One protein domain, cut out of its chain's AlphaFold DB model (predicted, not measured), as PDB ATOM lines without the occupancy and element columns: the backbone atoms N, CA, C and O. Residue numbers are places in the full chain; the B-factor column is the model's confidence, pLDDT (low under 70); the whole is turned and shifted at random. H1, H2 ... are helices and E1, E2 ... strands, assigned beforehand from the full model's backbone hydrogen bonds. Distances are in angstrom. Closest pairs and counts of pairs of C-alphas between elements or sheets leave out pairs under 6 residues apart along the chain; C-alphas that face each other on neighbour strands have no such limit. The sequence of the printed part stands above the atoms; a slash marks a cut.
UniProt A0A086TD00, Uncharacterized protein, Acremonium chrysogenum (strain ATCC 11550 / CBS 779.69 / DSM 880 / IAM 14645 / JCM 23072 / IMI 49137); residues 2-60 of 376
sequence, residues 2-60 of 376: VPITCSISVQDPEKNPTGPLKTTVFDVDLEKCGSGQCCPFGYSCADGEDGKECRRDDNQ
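This is residues 2 to 60 of the 376 residues of an uncharacterized protein of Acremonium chrysogenum (strain ATCC 11550 / CBS 779.69 / DSM 880 / IAM 14645 / JCM 23072 / IMI 49137) (UniProt A0A086TD00). Little regular structure: mostly loops, with a small two-stranded hairpin, E1 and E2, in one half and the one-turn helix H1 in the other. The long stretch of residues 12 to 42 winds between them. The 59 printed residues have one named helix and two named strands, in the order H1, E1, E2; the sheet E1 - E2 is antiparallel, and the class is mixed, with 10 residues in named elements. It is only just compact, close to loose, with a radius of gyration of the C-alphas of 12.1 A, and only just elongated, spanning 38 by 25 by 18 A.

E1 is residues 43 to 45, 6.9 A long, beginning at C-alpha 43 (70.115, 101.074, 41.293). E2 is residues 54 to 56, 6.6 A, ending at C-alpha 56 (70.018, 97.649, 38.836). H1 is residues 8 to 11, 5.2 A.

E1 and E2 form a hairpin, antiparallel at 136 degrees; N 44 and O 55 are within hydrogen-bond range at 2.9 A. Residues 32 to 33 pair briefly with 37 to 38, antiparallel. H1 and E2 are apart. H1 is too short for an O i to N i+4 pair; its one O i to N i+3 pair is within range.

The C-alphas farthest apart, of Glu 14 and Glu 49, are 38.4 A apart. The printed part has no cut. The link from H1 to E1 is long. Residue 49 has pLDDT under 70.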
ATOM      1  N   VAL A   2      64.551  94.296  57.213       70.94
ATOM      2  CA  VAL A   2      64.456  95.649  57.778       70.94
ATOM      3  C   VAL A   2      64.388  96.629  56.601       70.94
ATOM      4  O   VAL A   2      65.198  96.479  55.683       70.94
ATOM      5  N   PRO A   3      63.425  97.567  56.564       78.19
ATOM      6  CA  PRO A   3      63.356  98.568  55.506       78.19
ATOM      7  C   PRO A   3      64.612  99.448  55.523       78.19
ATOM      8  O   PRO A   3      65.084  99.851  56.586       78.19
ATOM      9  N   ILE A   4      65.167  99.723  54.341       80.56
ATOM     10  CA  ILE A   4      66.348 100.579  54.194       80.56
ATOM     11  C   ILE A   4      65.916 102.024  54.428       80.56
ATOM     12  O   ILE A   4      65.016 102.531  53.758       80.56
ATOM     13  N   THR A   5      66.557 102.693  55.381       86.75
ATOM     14  CA  THR A   5      66.334 104.116  55.628       86.75
ATOM     15  C   THR A   5      67.037 104.946  54.560       86.75
ATOM     16  O   THR A   5      68.221 104.742  54.294       86.75
ATOM     17  N   CYS A   6      66.332 105.930  54.009       88.19
ATOM     18  CA  CYS A   6      66.863 106.869  53.020       88.19
ATOM     19  C   CYS A   6      67.985 107.784  53.524       88.19
ATOM     20  O   CYS A   6      68.692 108.392  52.730       88.19
ATOM     21  N   SER A   7      68.134 107.926  54.838       89.12
ATOM     22  CA  SER A   7      69.154 108.773  55.447       89.12
ATOM     23  C   SER A   7      70.523 108.099  55.386       89.12
ATOM     24  O   SER A   7      70.796 107.157  56.138       89.12
ATOM     25  N   ILE A   8      71.398 108.613  54.527       90.38
ATOM     26  CA  ILE A   8      72.742 108.067  54.310       90.38
ATOM     27  C   ILE A   8      73.659 108.214  55.530       90.38
ATOM     28  O   ILE A   8      74.546 107.395  55.750       90.38
ATOM     29  N   SER A   9      73.362 109.175  56.408       89.81
ATOM     30  CA  SER A   9      74.030 109.355  57.701       89.81
ATOM     31  C   SER A   9      73.881 108.156  58.647       89.81
ATOM     32  O   SER A   9      74.724 107.951  59.517       89.81
ATOM     33  N   VAL A  10      72.834 107.339  58.478       91.00
ATOM     34  CA  VAL A  10      72.625 106.109  59.267       91.00
ATOM     35  C   VAL A  10      73.504 104.960  58.760       91.00
ATOM     36  O   VAL A  10      73.722 103.983  59.471       91.00
ATOM     37  N   GLN A  11      74.052 105.092  57.553       91.06
ATOM     38  CA  GLN A  11      74.926 104.104  56.923       91.06
ATOM     39  C   GLN A  11      76.420 104.432  57.115       91.06
ATOM     40  O   GLN A  11      77.282 103.756  56.557       91.06
ATOM     41  N   ASP A  12      76.730 105.459  57.912       93.38
ATOM     42  CA  ASP A  12      78.088 105.833  58.296       93.38
ATOM     43  C   ASP A  12      78.648 104.825  59.312       93.38
ATOM     44  O   ASP A  12      78.085 104.689  60.402       93.38
ATOM     45  N   PRO A  13      79.732 104.090  58.991       94.50
ATOM     46  CA  PRO A  13      80.289 103.095  59.894       94.50
ATOM     47  C   PRO A  13      80.890 103.710  61.161       94.50
ATOM     48  O   PRO A  13      80.988 102.993  62.159       94.50
ATOM     49  N   GLU A  14      81.270 104.992  61.144       95.75
ATOM     50  CA  GLU A  14      81.794 105.686  62.323       95.75
ATOM     51  C   GLU A  14      80.668 106.034  63.302       95.75
ATOM     52  O   GLU A  14      80.829 105.887  64.515       95.75
ATOM     53  N   LYS A  15      79.498 106.431  62.783       95.38
ATOM     54  CA  LYS A  15      78.332 106.809  63.604       95.38
ATOM     55  C   LYS A  15      77.427 105.627  63.951       95.38
ATOM     56  O   LYS A  15      76.832 105.611  65.023       95.38
ATOM     57  N   ASN A  16      77.317 104.642  63.061       93.75
ATOM     58  CA  ASN A  16      76.451 103.467  63.192       93.75
ATOM     59  C   ASN A  16      77.210 102.171  62.837       93.75
ATOM     60  O   ASN A  16      76.941 101.524  61.818       93.75
ATOM     61  N   PRO A  17      78.135 101.712  63.701       94.25
ATOM     62  CA  PRO A  17      78.975 100.545  63.423       94.25
ATOM     63  C   PRO A  17      78.196  99.224  63.307       94.25
ATOM     64  O   PRO A  17      78.689  98.276  62.688       94.25
ATOM     65  N   THR A  18      76.990  99.154  63.878       93.25
ATOM     66  CA  THR A  18      76.078  97.998  63.838       93.25
ATOM     67  C   THR A  18      75.085  98.041  62.672       93.25
ATOM     68  O   THR A  18      74.271  97.124  62.538       93.25
ATOM     69  N   GLY A  19      75.145  99.075  61.824       88.81
ATOM     70  CA  GLY A  19      74.275  99.213  60.662       88.81
ATOM     71  C   GLY A  19      74.419  98.029  59.691       88.81
ATOM     72  O   GLY A  19      75.545  97.603  59.411       88.81
ATOM     73  N   PRO A  20      73.307  97.484  59.157       87.81
ATOM     74  CA  PRO A  20      73.346  96.367  58.207       87.81
ATOM     75  C   PRO A  20      73.929  96.768  56.844       87.81
ATOM     76  O   PRO A  20      74.376  95.906  56.091       87.81
ATOM     77  N   LEU A  21      73.920  98.065  56.532       88.25
ATOM     78  CA  LEU A  21      74.481  98.658  55.324       88.25
ATOM     79  C   LEU A  21      75.468  99.746  55.729       88.25
ATOM     80  O   LEU A  21      75.162 100.574  56.587       88.25
ATOM     81  N   LYS A  22      76.645  99.710  55.108       90.31
ATOM     82  CA  LYS A  22      77.734 100.660  55.320       90.31
ATOM     83  C   LYS A  22      78.135 101.238  53.974       90.31
ATOM     84  O   LYS A  22      78.311 100.486  53.017       90.31
ATOM     85  N   THR A  23      78.290 102.549  53.919       91.06
ATOM     86  CA  THR A  23      78.773 103.273  52.737       91.06
ATOM     87  C   THR A  23      79.830 104.271  53.189       91.06
ATOM     88  O   THR A  23      79.858 104.667  54.348       91.06
ATOM     89  N   THR A  24      80.739 104.617  52.284       92.31
ATOM     90  CA  THR A  24      81.738 105.680  52.466       92.31
ATOM     91  C   THR A  24      81.390 106.937  51.669       92.31
ATOM     92  O   THR A  24      82.138 107.906  51.701       92.31
ATOM     93  N   VAL A  25      80.287 106.910  50.916       90.88
ATOM     94  CA  VAL A  25      79.802 108.020  50.097       90.88
ATOM     95  C   VAL A  25      78.629 108.649  50.833       90.88
ATOM     96  O   VAL A  25      77.530 108.093  50.860       90.88
ATOM     97  N   PHE A  26      78.891 109.791  51.464       90.88
ATOM     98  CA  PHE A  26      77.894 110.540  52.235       90.88
ATOM     99  C   PHE A  26      77.412 111.803  51.525       90.88
ATOM    100  O   PHE A  26      76.420 112.391  51.939       90.88
ATOM    101  N   ASP A  27      78.102 112.198  50.455       89.50
ATOM    102  CA  ASP A  27      77.876 113.465  49.759       89.50
ATOM    103  C   ASP A  27      76.755 113.386  48.708       89.50
ATOM    104  O   ASP A  27      76.444 114.381  48.057       89.50
ATOM    105  N   VAL A  28      76.159 112.204  48.517       89.50
ATOM    106  CA  VAL A  28      75.139 111.944  47.494       89.50
ATOM    107  C   VAL A  28      73.902 111.358  48.151       89.50
ATOM    108  O   VAL A  28      73.977 110.300  48.768       89.50
ATOM    109  N   ASP A  29      72.760 112.023  47.999       89.06
ATOM    110  CA  ASP A  29      71.480 111.489  48.459       89.06
ATOM    111  C   ASP A  29      71.040 110.296  47.595       89.06
ATOM    112  O   ASP A  29      71.190 110.299  46.373       89.06
ATOM    113  N   LEU A  30      70.479 109.264  48.235       90.69
ATOM    114  CA  LEU A  30      69.931 108.095  47.540       90.69
ATOM    115  C   LEU A  30      68.653 108.480  46.791       90.69
ATOM    116  O   LEU A  30      67.780 109.163  47.340       90.69
ATOM    117  N   GLU A  31      68.517 107.983  45.564       90.50
ATOM    118  CA  GLU A  31      67.311 108.180  44.770       90.50
ATOM    119  C   GLU A  31      66.110 107.502  45.449       90.50
ATOM    120  O   GLU A  31      66.193 106.379  45.967       90.50
ATOM    121  N   LYS A  32      64.986 108.223  45.499       92.12
ATOM    122  CA  LYS A  32      63.739 107.778  46.126       92.12
ATOM    123  C   LYS A  32      62.760 107.344  45.052       92.12
ATOM    124  O   LYS A  32      62.340 108.156  44.236       92.12
ATOM    125  N   CYS A  33      62.328 106.098  45.144       92.00
ATOM    126  CA  CYS A  33      61.369 105.486  44.245       92.00
ATOM    127  C   CYS A  33      60.001 105.345  44.928       92.00
ATOM    128  O   CYS A  33      59.890 104.958  46.099       92.00
ATOM    129  N   GLY A  34      58.939 105.685  44.198       89.06
ATOM    130  CA  GLY A  34      57.556 105.535  44.637       89.06
ATOM    131  C   GLY A  34      57.221 106.345  45.892       89.06
ATOM    132  O   GLY A  34      57.466 107.544  45.967       89.06
ATOM    133  N   SER A  35      56.668 105.684  46.914       85.19
ATOM    134  CA  SER A  35      56.248 106.302  48.184       85.19
ATOM    135  C   SER A  35      57.409 106.604  49.151       85.19
ATOM    136  O   SER A  35      57.222 106.580  50.366       85.19
ATOM    137  N   GLY A  36      58.614 106.853  48.629       86.81
ATOM    138  CA  GLY A  36      59.807 107.166  49.419       86.81
ATOM    139  C   GLY A  36      60.684 105.962  49.769       86.81
ATOM    140  O   GLY A  36      61.404 106.010  50.766       86.81
ATOM    141  N   GLN A  37      60.638 104.885  48.981       89.94
ATOM    142  CA  GLN A  37      61.560 103.763  49.141       89.94
ATOM    143  C   GLN A  37      62.892 104.105  48.467       89.94
ATOM    144  O   GLN A  37      62.927 104.391  47.276       89.94
ATOM    145  N   CYS A  38      63.988 104.105  49.224       91.94
ATOM    146  CA  CYS A  38      65.294 104.438  48.663       91.94
ATOM    147  C   CYS A  38      65.950 103.260  47.959       91.94
ATOM    148  O   CYS A  38      65.969 102.143  48.491       91.94
ATOM    149  N   CYS A  39      66.546 103.543  46.806       92.06
ATOM    150  CA  CYS A  39      67.379 102.589  46.099       92.06
ATOM    151  C   CYS A  39      68.830 102.692  46.551       92.06
ATOM    152  O   CYS A  39      69.334 103.798  46.722       92.06
ATOM    153  N   PRO A  40      69.511 101.556  46.768       91.75
ATOM    154  CA  PRO A  40      70.941 101.554  47.044       91.75
ATOM    155  C   PRO A  40      71.733 102.033  45.820       91.75
ATOM    156  O   PRO A  40      71.243 101.981  44.696       91.75
ATOM    157  N   PHE A  41      72.986 102.443  46.030       91.56
ATOM    158  CA  PHE A  41      73.881 102.826  44.935       91.56
ATOM    159  C   PHE A  41      73.997 101.725  43.868       91.56
ATOM    160  O   PHE A  41      74.090 100.539  44.199       91.56
ATOM    161  N   GLY A  42      73.994 102.133  42.596       92.31
ATOM    162  CA  GLY A  42      73.948 101.224  41.447       92.31
ATOM    163  C   GLY A  42      72.540 100.714  41.119       92.31
ATOM    164  O   GLY A  42      72.403  99.719  40.400       92.31
ATOM    165  N   TYR A  43      71.496 101.328  41.673       93.06
ATOM    166  CA  TYR A  43      70.115 101.074  41.293       93.06
ATOM    167  C   TYR A  43      69.399 102.401  41.044       93.06
ATOM    168  O   TYR A  43      69.471 103.302  41.879       93.06
ATOM    169  N   SER A  44      68.652 102.462  39.950       92.62
ATOM    170  CA  SER A  44      67.786 103.573  39.553       92.62
ATOM    171  C   SER A  44      66.315 103.192  39.695       92.62
ATOM    172  O   SER A  44      65.952 102.006  39.713       92.62
ATOM    173  N   CYS A  45      65.436 104.189  39.801       93.38
ATOM    174  CA  CYS A  45      64.002 103.933  39.714       93.38
ATOM    175  C   CYS A  45      63.651 103.423  38.315       93.38
ATOM    176  O   CYS A  45      63.964 104.062  37.315       93.38
ATOM    177  N   ALA A  46      62.960 102.285  38.220       91.56
ATOM    178  CA  ALA A  46      62.356 101.904  36.950       91.56
ATOM    179  C   ALA A  46      61.252 102.910  36.580       91.56
ATOM    180  O   ALA A  46      60.350 103.134  37.388       91.56
ATOM    181  N   ASP A  47      61.261 103.419  35.344       83.06
ATOM    182  CA  ASP A  47      60.256 104.347  34.780       83.06
ATOM    183  C   ASP A  47      58.841 103.735  34.596       83.06
ATOM    184  O   ASP A  47      58.085 104.115  33.703       83.06
ATOM    185  N   GLY A  48      58.460 102.732  35.391       75.69
ATOM    186  CA  GLY A  48      57.107 102.172  35.374       75.69
ATOM    187  C   GLY A  48      56.085 103.117  36.017       75.69
ATOM    188  O   GLY A  48      56.457 103.948  36.838       75.69
ATOM    189  N   GLU A  49      54.790 102.936  35.715       68.81
ATOM    190  CA  GLU A  49      53.668 103.746  36.255       68.81
ATOM    191  C   GLU A  49      53.682 103.897  37.782       68.81
ATOM    192  O   GLU A  49      53.173 104.870  38.331       68.81
ATOM    193  N   ASP A  50      54.289 102.941  38.475       75.75
ATOM    194  CA  ASP A  50      54.397 102.942  39.919       75.75
ATOM    195  C   ASP A  50      55.708 103.541  40.439       75.75
ATOM    196  O   ASP A  50      55.748 103.986  41.589       75.75
ATOM    197  N   GLY A  51      56.779 103.522  39.638       82.62
ATOM    198  CA  GLY A  51      58.111 103.976  40.035       82.62
ATOM    199  C   GLY A  51      58.609 103.368  41.349       82.62
ATOM    200  O   GLY A  51      59.428 103.990  42.004       82.62
ATOM    201  N   LYS A  52      58.072 102.218  41.800       87.31
ATOM    202  CA  LYS A  52      58.346 101.627  43.132       87.31
ATOM    203  C   LYS A  52      59.511 100.638  43.130       87.31
ATOM    204  O   LYS A  52      59.983 100.259  44.198       87.31
ATOM    205  N   GLU A  53      59.941 100.175  41.959       91.69
ATOM    206  CA  GLU A  53      60.954  99.128  41.847       91.69
ATOM    207  C   GLU A  53      62.325  99.720  41.517       91.69
ATOM    208  O   GLU A  53      62.509 100.383  40.497       91.69
ATOM    209  N   CYS A  54      63.295  99.440  42.388       92.62
ATOM    210  CA  CYS A  54      64.705  99.720  42.149       92.62
ATOM    211  C   CYS A  54      65.248  98.740  41.114       92.62
ATOM    212  O   CYS A  54      65.353  97.536  41.384       92.62
ATOM    213  N   ARG A  55      65.650  99.239  39.951       94.69
ATOM    214  CA  ARG A  55      66.286  98.436  38.914       94.69
ATOM    215  C   ARG A  55      67.790  98.644  38.971       94.69
ATOM    216  O   ARG A  55      68.258  99.758  39.119       94.69
ATOM    217  N   ARG A  56      68.557  97.557  38.882       94.56
ATOM    218  CA  ARG A  56      70.018  97.649  38.836       94.56
ATOM    219  C   ARG A  56      70.434  98.413  37.580       94.56
ATOM    220  O   ARG A  56      69.992  98.042  36.494       94.56
ATOM    221  N   ASP A  57      71.319  99.389  37.741       92.25
ATOM    222  CA  ASP A  57      71.886 100.141  36.626       92.25
ATOM    223  C   ASP A  57      72.731  99.226  35.738       92.25
ATOM    224  O   ASP A  57      73.499  98.393  36.234       92.25
ATOM    225  N   ASP A  58      72.635  99.405  34.421       94.44
ATOM    226  CA  ASP A  58      73.434  98.634  33.461       94.44
ATOM    227  C   ASP A  58      74.942  98.876  33.652       94.44
ATOM    228  O   ASP A  58      75.753  97.978  33.407       94.44
ATOM    229  N   ASN A  59      75.324 100.061  34.143       91.25
ATOM    230  CA  ASN A  59      76.705 100.411  34.442       91.25
ATOM    231  C   ASN A  59      76.940 100.546  35.955       91.25
ATOM    232  O   ASN A  59      76.640 101.570  36.554       91.25
ATOM    233  N   GLN A  60      77.530  99.516  36.563       92.69
ATOM    234  CA  GLN A  60      77.933  99.515  37.980       92.69
ATOM    235  C   GLN A  60      79.329 100.117  38.216       92.69
ATOM    236  O   GLN A  60      79.799 100.156  39.351       92.69
TER     237      GLN A  60